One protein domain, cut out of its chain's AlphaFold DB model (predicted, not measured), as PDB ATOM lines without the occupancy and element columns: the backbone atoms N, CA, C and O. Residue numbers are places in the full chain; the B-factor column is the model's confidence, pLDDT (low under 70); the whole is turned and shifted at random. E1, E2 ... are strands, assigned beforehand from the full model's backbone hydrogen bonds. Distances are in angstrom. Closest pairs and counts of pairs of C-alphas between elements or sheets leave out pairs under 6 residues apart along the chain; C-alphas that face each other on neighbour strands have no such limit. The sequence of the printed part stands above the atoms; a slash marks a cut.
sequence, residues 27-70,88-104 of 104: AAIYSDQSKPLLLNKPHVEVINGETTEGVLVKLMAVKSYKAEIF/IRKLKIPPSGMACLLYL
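What this domain is: This is residues 27 to 70 and 88 to 104 of the 104 residues of an uncharacterized protein of Mucilaginibacter rubeus (UniProt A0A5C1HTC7). Two small sheets lie face to face as a sandwich, the four strands E1, E3, E7 and E5 in one layer and the three strands E2, E4 and E6 in the other, with the strands of the two layers at 19 degrees to each other. The chain crosses between the layers at the links E1 to E2, E2 to E3, E3 to E4, E4 to E5 and E6 to E7. The printed part has 61 residues with seven named strands, E1 to E7 along the chain, and no named helix, and its class is all strand. The orders are E1, E3, E7, E5 and E2, E4, E6, both sheets mixed. The whole is compact, with a radius of gyration of the C-alphas of 10.7 A, and rounded, spanning 31 by 24 by 15 A.

Where its parts are: E1 is residues 27 to 29, with C-alpha 27 at (37.585, 101.935, 13.791). E2 is residues 37 to 39. E3, residues 43 to 48, is 16.5 A long from first to last C-alpha. E4, residues 55 to 59, is 12.8 A long, and E5, residues 65 to 70, is 15.6 A long, ending before the cut with C-alpha 70 at (40.030, 108.163, 0.669). E6 is residues 88 to 91, 9.8 A long. E7, residues 98 to 103, is 16.6 A long and ends with C-alpha 103 at (41.292, 90.583, 2.607).

How they stand to each other: In the larger sheet, edge strand E1 is parallel to E3 at 20 degrees, with N 27 and O 45 2.8 A apart, within hydrogen-bond range. E3 is antiparallel to E7 at 161 degrees, with N 44 and O 101 at 2.9 A. E7 is antiparallel to edge strand E5, also at 161 degrees, with N 68 and O 100 at 2.9 A. In the other sheet, edge strand E2 is parallel to inner strand E4 at 41 degrees, with N 37 and O 56 at 2.9 A. E4 is antiparallel to edge strand E6 at 137 degrees, with N 57 and O 89 at 2.8 A. The parts of the two sheets that face each other are 9.3 A centre to centre, their best planes 21 degrees apart. Between the sheets, the closest C-alphas of E3 and E4 are those of Asn 48 and Val 55, 6.6 A apart. E2 and E3 meet only through their link. E6 and E7 are only just apart, their closest C-alphas 8.3 A apart.

The domain as a whole: The two C-alphas farthest apart, those of Thr 51 and Val 62, are 31.3 A from each other. Residues 71 to 87 are not printed, and C-alphas 70 and 88 are 21.4 A apart across this cut. Of the links that are printed whole, E2 to E3 and E4 to E5 are tight, the others short. The mean pLDDT of the printed part is 92.5, and residue 62 alone is under 70. The printed part ends at Leu 104, the chain's last residue.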
ATOM      1  N   ALA A  27      36.816 101.276  12.750       96.12
ATOM      2  CA  ALA A  27      37.585 101.935  13.791       96.12
ATOM      3  C   ALA A  27      37.860 103.391  13.414       96.12
ATOM      4  O   ALA A  27      38.210 103.681  12.275       96.12
ATOM      5  N   ALA A  28      37.738 104.298  14.374       95.38
ATOM      6  CA  ALA A  28      38.129 105.692  14.241       95.38
ATOM      7  C   ALA A  28      39.240 105.991  15.241       95.38
ATOM      8  O   ALA A  28      39.073 105.726  16.429       95.38
ATOM      9  N   ILE A  29      40.358 106.522  14.758       94.94
ATOM     10  CA  ILE A  29      41.484 106.986  15.570       94.94
ATOM     11  C   ILE A  29      41.412 108.506  15.607       94.94
ATOM     12  O   ILE A  29      41.350 109.119  14.551       94.94
ATOM     13  N   TYR A  30      41.357 109.113  16.787       91.44
ATOM     14  CA  TYR A  30      41.138 110.560  16.933       91.44
ATOM     15  C   TYR A  30      42.238 111.254  17.751       91.44
ATOM     16  O   TYR A  30      42.143 112.447  18.030       91.44
ATOM     17  N   SER A  31      43.268 110.511  18.161       88.25
ATOM     18  CA  SER A  31      44.436 111.018  18.881       88.25
ATOM     19  C   SER A  31      45.610 110.038  18.741       88.25
ATOM     20  O   SER A  31      45.435 108.922  18.246       88.25
ATOM     21  N   ASP A  32      46.783 110.433  19.236       85.38
ATOM     22  CA  ASP A  32      48.015 109.653  19.168       85.38
ATOM     23  C   ASP A  32      47.829 108.240  19.739       85.38
ATOM     24  O   ASP A  32      47.532 108.036  20.920       85.38
ATOM     25  N   GLN A  33      48.058 107.228  18.900       86.94
ATOM     26  CA  GLN A  33      47.869 105.834  19.282       86.94
ATOM     27  C   GLN A  33      48.905 105.344  20.299       86.94
ATOM     28  O   GLN A  33      50.061 105.088  19.968       86.94
ATOM     29  N   SER A  34      48.446 105.048  21.516       82.75
ATOM     30  CA  SER A  34      49.219 104.283  22.507       82.75
ATOM     31  C   SER A  34      49.367 102.799  22.127       82.75
ATOM     32  O   SER A  34      50.303 102.124  22.563       82.75
ATOM     33  N   LYS A  35      48.435 102.275  21.315       86.25
ATOM     34  CA  LYS A  35      48.393 100.889  20.827       86.25
ATOM     35  C   LYS A  35      47.923 100.838  19.366       86.25
ATOM     36  O   LYS A  35      46.991 101.558  19.007       86.25
ATOM     37  N   PRO A  36      48.507  99.965  18.526       91.56
ATOM     38  CA  PRO A  36      48.081  99.808  17.139       91.56
ATOM     39  C   PRO A  36      46.697  99.148  17.041       91.56
ATOM     40  O   PRO A  36      46.370  98.257  17.830       91.56
ATOM     41  N   LEU A  37      45.921  99.524  16.023       92.38
ATOM     42  CA  LEU A  37      44.641  98.892  15.700       92.38
ATOM     43  C   LEU A  37      44.866  97.458  15.213       92.38
ATOM     44  O   LEU A  37      45.612  97.227  14.262       92.38
ATOM     45  N   LEU A  38      44.201  96.487  15.830       92.06
ATOM     46  CA  LEU A  38      44.318  95.090  15.432       92.06
ATOM     47  C   LEU A  38      43.521  94.808  14.151       92.06
ATOM     48  O   LEU A  38      42.302  94.936  14.135       92.06
ATOM     49  N   LEU A  39      44.198  94.354  13.096       92.62
ATOM     50  CA  LEU A  39      43.556  93.898  11.863       92.62
ATOM     51  C   LEU A  39      43.289  92.393  11.951       92.62
ATOM     52  O   LEU A  39      44.167  91.573  11.675       92.62
ATOM     53  N   ASN A  40      42.084  92.034  12.395       90.00
ATOM     54  CA  ASN A  40      41.645  90.648  12.603       90.00
ATOM     55  C   ASN A  40      40.350  90.288  11.846       90.00
ATOM     56  O   ASN A  40      39.876  89.155  11.959       90.00
ATOM     57  N   LYS A  41      39.778  91.217  11.070       93.25
ATOM     58  CA  LYS A  41      38.555  90.999  10.283       93.25
ATOM     59  C   LYS A  41      38.816  91.052   8.777       93.25
ATOM     60  O   LYS A  41      39.708  91.787   8.351       93.25
ATOM     61  N   PRO A  42      38.018  90.332   7.964       93.75
ATOM     62  CA  PRO A  42      38.106  90.407   6.508       93.75
ATOM     63  C   PRO A  42      37.844  91.774   5.903       93.75
ATOM     64  O   PRO A  42      38.426  92.101   4.873       93.75
ATOM     65  N   HIS A  43      36.977  92.556   6.538       96.06
ATOM     66  CA  HIS A  43      36.663  93.909   6.126       96.06
ATOM     67  C   HIS A  43      36.947  94.842   7.301       96.06
ATOM     68  O   HIS A  43      36.351  94.697   8.369       96.06
ATOM     69  N   VAL A  44      37.873  95.777   7.115       96.19
ATOM     70  CA  VAL A  44      38.192  96.797   8.114       96.19
ATOM     71  C   VAL A  44      38.074  98.174   7.479       96.19
ATOM     72  O   VAL A  44      38.715  98.444   6.471       96.19
ATOM     73  N   GLU A  45      37.287  99.052   8.082       97.31
ATOM     74  CA  GLU A  45      37.269 100.479   7.764       97.31
ATOM     75  C   GLU A  45      37.981 101.227   8.885       97.31
ATOM     76  O   GLU A  45      37.682 101.032  10.063       97.31
ATOM     77  N   VAL A  46      38.951 102.060   8.523       97.00
ATOM     78  CA  VAL A  46      39.758 102.830   9.469       97.00
ATOM     79  C   VAL A  46      39.634 104.301   9.127       97.00
ATOM     80  O   VAL A  46      40.022 104.705   8.037       97.00
ATOM     81  N   ILE A  47      39.125 105.096  10.057       97.62
ATOM     82  CA  ILE A  47      39.025 106.547   9.948       97.62
ATOM     83  C   ILE A  47      40.212 107.151  10.696       97.62
ATOM     84  O   ILE A  47      40.438 106.839  11.868       97.62
ATOM     85  N   ASN A  48      40.962 108.008  10.012       96.88
ATOM     86  CA  ASN A  48      41.950 108.872  10.633       96.88
ATOM     87  C   ASN A  48      41.275 110.201  10.983       96.88
ATOM     88  O   ASN A  48      41.185 111.085  10.143       96.88
ATOM     89  N   GLY A  49      40.767 110.319  12.203       94.50
ATOM     90  CA  GLY A  49      40.190 111.546  12.750       94.50
ATOM     91  C   GLY A  49      41.228 112.545  13.267       94.50
ATOM     92  O   GLY A  49      40.845 113.559  13.842       94.50
ATOM     93  N   GLU A  50      42.524 112.271  13.100       94.12
ATOM     94  CA  GLU A  50      43.593 113.190  13.477       94.12
ATOM     95  C   GLU A  50      43.867 114.231  12.383       94.12
ATOM     96  O   GLU A  50      43.536 114.062  11.207       94.12
ATOM     97  N   THR A  51      44.550 115.313  12.768       92.94
ATOM     98  CA  THR A  51      45.037 116.351  11.846       92.94
ATOM     99  C   THR A  51      46.352 115.975  11.157       92.94
ATOM    100  O   THR A  51      46.836 116.720  10.304       92.94
ATOM    101  N   THR A  52      46.942 114.828  11.507       94.06
ATOM    102  CA  THR A  52      48.212 114.343  10.954       94.06
ATOM    103  C   THR A  52      48.017 113.086  10.108       94.06
ATOM    104  O   THR A  52      46.975 112.435  10.158       94.06
ATOM    105  N   GLU A  53      49.001 112.754   9.266       94.88
ATOM    106  CA  GLU A  53      48.927 111.550   8.437       94.88
ATOM    107  C   GLU A  53      49.255 110.287   9.247       94.88
ATOM    108  O   GLU A  53      50.393 110.066   9.688       94.88
ATOM    109  N   GLY A  54      48.285 109.379   9.260       94.06
ATOM    110  CA  GLY A  54      48.503 107.947   9.315       94.06
ATOM    111  C   GLY A  54      48.103 107.248  10.603       94.06
ATOM    112  O   GLY A  54      48.088 107.823  11.675       94.06
ATOM    113  N   VAL A  55      47.832 105.952  10.466       95.19
ATOM    114  CA  VAL A  55      47.296 105.092  11.525       95.19
ATOM    115  C   VAL A  55      48.178 103.857  11.690       95.19
ATOM    116  O   VAL A  55      48.503 103.166  10.721       95.19
ATOM    117  N   LEU A  56      48.574 103.569  12.925       94.50
ATOM    118  CA  LEU A  56      49.262 102.355  13.336       94.50
ATOM    119  C   LEU A  56      48.288 101.176  13.373       94.50
ATOM    120  O   LEU A  56      47.292 101.173  14.101       94.50
ATOM    121  N   VAL A  57      48.628 100.134  12.623       93.56
ATOM    122  CA  VAL A  57      47.882  98.879  12.546       93.56
ATOM    123  C   VAL A  57      48.777  97.699  12.899       93.56
ATOM    124  O   VAL A  57      49.974  97.710  12.613       93.56
ATOM    125  N   LYS A  58      48.204  96.663  13.511       92.62
ATOM    126  CA  LYS A  58      48.872  95.402  13.832       92.62
ATOM    127  C   LYS A  58      48.251  94.267  13.032       92.62
ATOM    128  O   LYS A  58      47.053  94.015  13.125       92.62
ATOM    129  N   LEU A  59      49.092  93.550  12.300       89.81
ATOM    130  CA  LEU A  59      48.728  92.368  11.525       89.81
ATOM    131  C   LEU A  59      49.057  91.103  12.330       89.81
ATOM    132  O   LEU A  59      50.145  90.995  12.901       89.81
ATOM    133  N   MET A  60      48.117  90.154  12.386       78.50
ATOM    134  CA  MET A  60      48.248  88.911  13.170       78.50
ATOM    135  C   MET A  60      48.629  87.671  12.344       78.50
ATOM    136  O   MET A  60      48.921  86.639  12.937       78.50
ATOM    137  N   ALA A  61      48.636  87.726  11.006       72.88
ATOM    138  CA  ALA A  61      48.884  86.549  10.160       72.88
ATOM    139  C   ALA A  61      49.300  86.911   8.718       72.88
ATOM    140  O   ALA A  61      49.308  88.078   8.331       72.88
ATOM    141  N   VAL A  62      49.585  85.883   7.905       65.88
ATOM    142  CA  VAL A  62      50.022  85.924   6.488       65.88
ATOM    143  C   VAL A  62      48.938  86.447   5.513       65.88
ATOM    144  O   VAL A  62      48.959  86.160   4.320       65.88
ATOM    145  N   LYS A  63      47.943  87.197   5.994       79.19
ATOM    146  CA  LYS A  63      46.850  87.709   5.159       79.19
ATOM    147  C   LYS A  63      47.216  89.083   4.622       79.19
ATOM    148  O   LYS A  63      47.601  89.969   5.380       79.19
ATOM    149  N   SER A  64      47.112  89.238   3.307       89.31
ATOM    150  CA  SER A  64      47.256  90.542   2.665       89.31
ATOM    151  C   SER A  64      45.908  91.256   2.656       89.31
ATOM    152  O   SER A  64      44.865  90.609   2.584       89.31
ATOM    153  N   TYR A  65      45.934  92.584   2.661       93.88
ATOM    154  CA  TYR A  65      44.752  93.394   2.392       93.88
ATOM    155  C   TYR A  65      44.945  94.208   1.117       93.88
ATOM    156  O   TYR A  65      46.023  94.751   0.867       93.88
ATOM    157  N   LYS A  66      43.877  94.369   0.343       95.75
ATOM    158  CA  LYS A  66      43.723  95.521  -0.538       95.75
ATOM    159  C   LYS A  66      43.335  96.706   0.336       95.75
ATOM    160  O   LYS A  66      42.359  96.622   1.073       95.75
ATOM    161  N   ALA A  67      44.097  97.785   0.251       96.19
ATOM    162  CA  ALA A  67      43.864  99.021   0.974       96.19
ATOM    163  C   ALA A  67      43.481 100.130  -0.006       96.19
ATOM    164  O   ALA A  67      44.304 100.559  -0.820       96.19
ATOM    165  N   GLU A  68      42.241 100.594   0.076       98.25
ATOM    166  CA  GLU A  68      41.746 101.760  -0.652       98.25
ATOM    167  C   GLU A  68      41.707 102.954   0.299       98.25
ATOM    168  O   GLU A  68      41.133 102.856   1.377       98.25
ATOM    169  N   ILE A  69      42.346 104.059  -0.077       98.12
ATOM    170  CA  ILE A  69      42.480 105.260   0.746       98.12
ATOM    171  C   ILE A  69      41.647 106.375   0.135       98.12
ATOM    172  O   ILE A  69      41.728 106.627  -1.072       98.12
ATOM    173  N   PHE A  70      40.905 107.055   0.996       98.38
ATOM    174  CA  PHE A  70      40.030 108.163   0.669       98.38
ATOM    175  C   PHE A  70      40.445 109.395   1.474       98.38
ATOM    176  O   PHE A  70      40.911 109.273   2.613       98.38
ATOM    177  N   ILE A  88      53.691  95.607  13.336       92.12
ATOM    178  CA  ILE A  88      53.088  96.937  13.351       92.12
ATOM    179  C   ILE A  88      53.469  97.641  12.051       92.12
ATOM    180  O   ILE A  88      54.639  97.670  11.675       92.12
ATOM    181  N   ARG A  89      52.483  98.212  11.362       91.94
ATOM    182  CA  ARG A  89      52.687  99.032  10.166       91.94
ATOM    183  C   ARG A  89      51.960 100.359  10.326       91.94
ATOM    184  O   ARG A  89      50.909 100.415  10.955       91.94
ATOM    185  N   LYS A  90      52.504 101.418   9.729       93.62
ATOM    186  CA  LYS A  90      51.814 102.705   9.606       93.62
ATOM    187  C   LYS A  90      51.120 102.771   8.246       93.62
ATOM    188  O   LYS A  90      51.784 102.727   7.211       93.62
ATOM    189  N   LEU A  91      49.796 102.875   8.243       94.50
ATOM    190  CA  LEU A  91      49.018 103.200   7.051       94.50
ATOM    191  C   LEU A  91      49.028 104.710   6.858       94.50
ATOM    192  O   LEU A  91      48.651 105.444   7.762       94.50
ATOM    193  N   LYS A  92      49.430 105.182   5.679       95.56
ATOM    194  CA  LYS A  92      49.419 106.609   5.326       95.56
ATOM    195  C   LYS A  92      48.004 107.072   4.951       95.56
ATOM    196  O   LYS A  92      47.709 107.232   3.768       95.56
ATOM    197  N   ILE A  93      47.105 107.143   5.925       96.94
ATOM    198  CA  ILE A  93      45.746 107.682   5.761       96.94
ATOM    199  C   ILE A  93      45.839 109.201   5.960       96.94
ATOM    200  O   ILE A  93      46.422 109.607   6.968       96.94
ATOM    201  N   PRO A  94      45.334 110.040   5.038       97.38
ATOM    202  CA  PRO A  94      45.435 111.489   5.187       97.38
ATOM    203  C   PRO A  94      44.660 111.975   6.424       97.38
ATOM    204  O   PRO A  94      43.810 111.237   6.935       97.38
ATOM    205  N   PRO A  95      44.944 113.197   6.907       97.06
ATOM    206  CA  PRO A  95      44.140 113.843   7.942       97.06
ATOM    207  C   PRO A  95      42.651 113.820   7.593       97.06
ATOM    208  O   PRO A  95      42.286 114.068   6.441       97.06
ATOM    209  N   SER A  96      41.800 113.504   8.568       96.75
ATOM    210  CA  SER A  96      40.341 113.372   8.398       96.75
ATOM    211  C   SER A  96      39.890 112.397   7.293       96.75
ATOM    212  O   SER A  96      38.736 112.438   6.870       96.75
ATOM    213  N   GLY A  97      40.782 111.542   6.787       97.69
ATOM    214  CA  GLY A  97      40.488 110.576   5.730       97.69
ATOM    215  C   GLY A  97      40.166 109.186   6.256       97.69
ATOM    216  O   GLY A  97      40.055 108.945   7.461       97.69
ATOM    217  N   MET A  98      40.067 108.222   5.341       97.94
ATOM    218  CA  MET A  98      39.811 106.832   5.714       97.94
ATOM    219  C   MET A  98      40.501 105.811   4.811       97.94
ATOM    220  O   MET A  98      40.875 106.093   3.672       97.94
ATOM    221  N   ALA A  99      40.649 104.596   5.326       97.94
ATOM    222  CA  ALA A  99      41.075 103.424   4.584       97.94
ATOM    223  C   ALA A  99      40.014 102.323   4.652       97.94
ATOM    224  O   ALA A  99      39.586 101.942   5.740       97.94
ATOM    225  N   CYS A 100      39.665 101.756   3.500       97.81
ATOM    226  CA  CYS A 100      38.924 100.504   3.397       97.81
ATOM    227  C   CYS A 100      39.907  99.370   3.112       97.81
ATOM    228  O   CYS A 100      40.600  99.371   2.091       97.81
ATOM    229  N   LEU A 101      39.969  98.402   4.018       96.31
ATOM    230  CA  LEU A 101      40.833  97.234   3.946       96.31
ATOM    231  C   LEU A 101      39.975  95.991   3.710       96.31
ATOM    232  O   LEU A 101      39.091  95.673   4.505       96.31
ATOM    233  N   LEU A 102      40.271  95.266   2.637       95.44
ATOM    234  CA  LEU A 102      39.607  94.012   2.284       95.44
ATOM    235  C   LEU A 102      40.646  92.903   2.149       95.44
ATOM    236  O   LEU A 102      41.657  93.109   1.476       95.44
ATOM    237  N   TYR A 103      40.427  91.752   2.793       91.56
ATOM    238  CA  TYR A 103      41.292  90.583   2.607       91.56
ATOM    239  C   TYR A 103      41.440  90.242   1.121       91.56
ATOM    240  O   TYR A 103      40.476  90.300   0.357       91.56
ATOM    241  N   LEU A 104      42.668  89.873   0.756       84.00
ATOM    242  CA  LEU A 104      43.012  89.220  -0.504       84.00
ATOM    243  C   LEU A 104      43.051  87.701  -0.330       84.00
ATOM    244  O   LEU A 104      43.414  87.240   0.782       84.00
TER     245      LEU A 104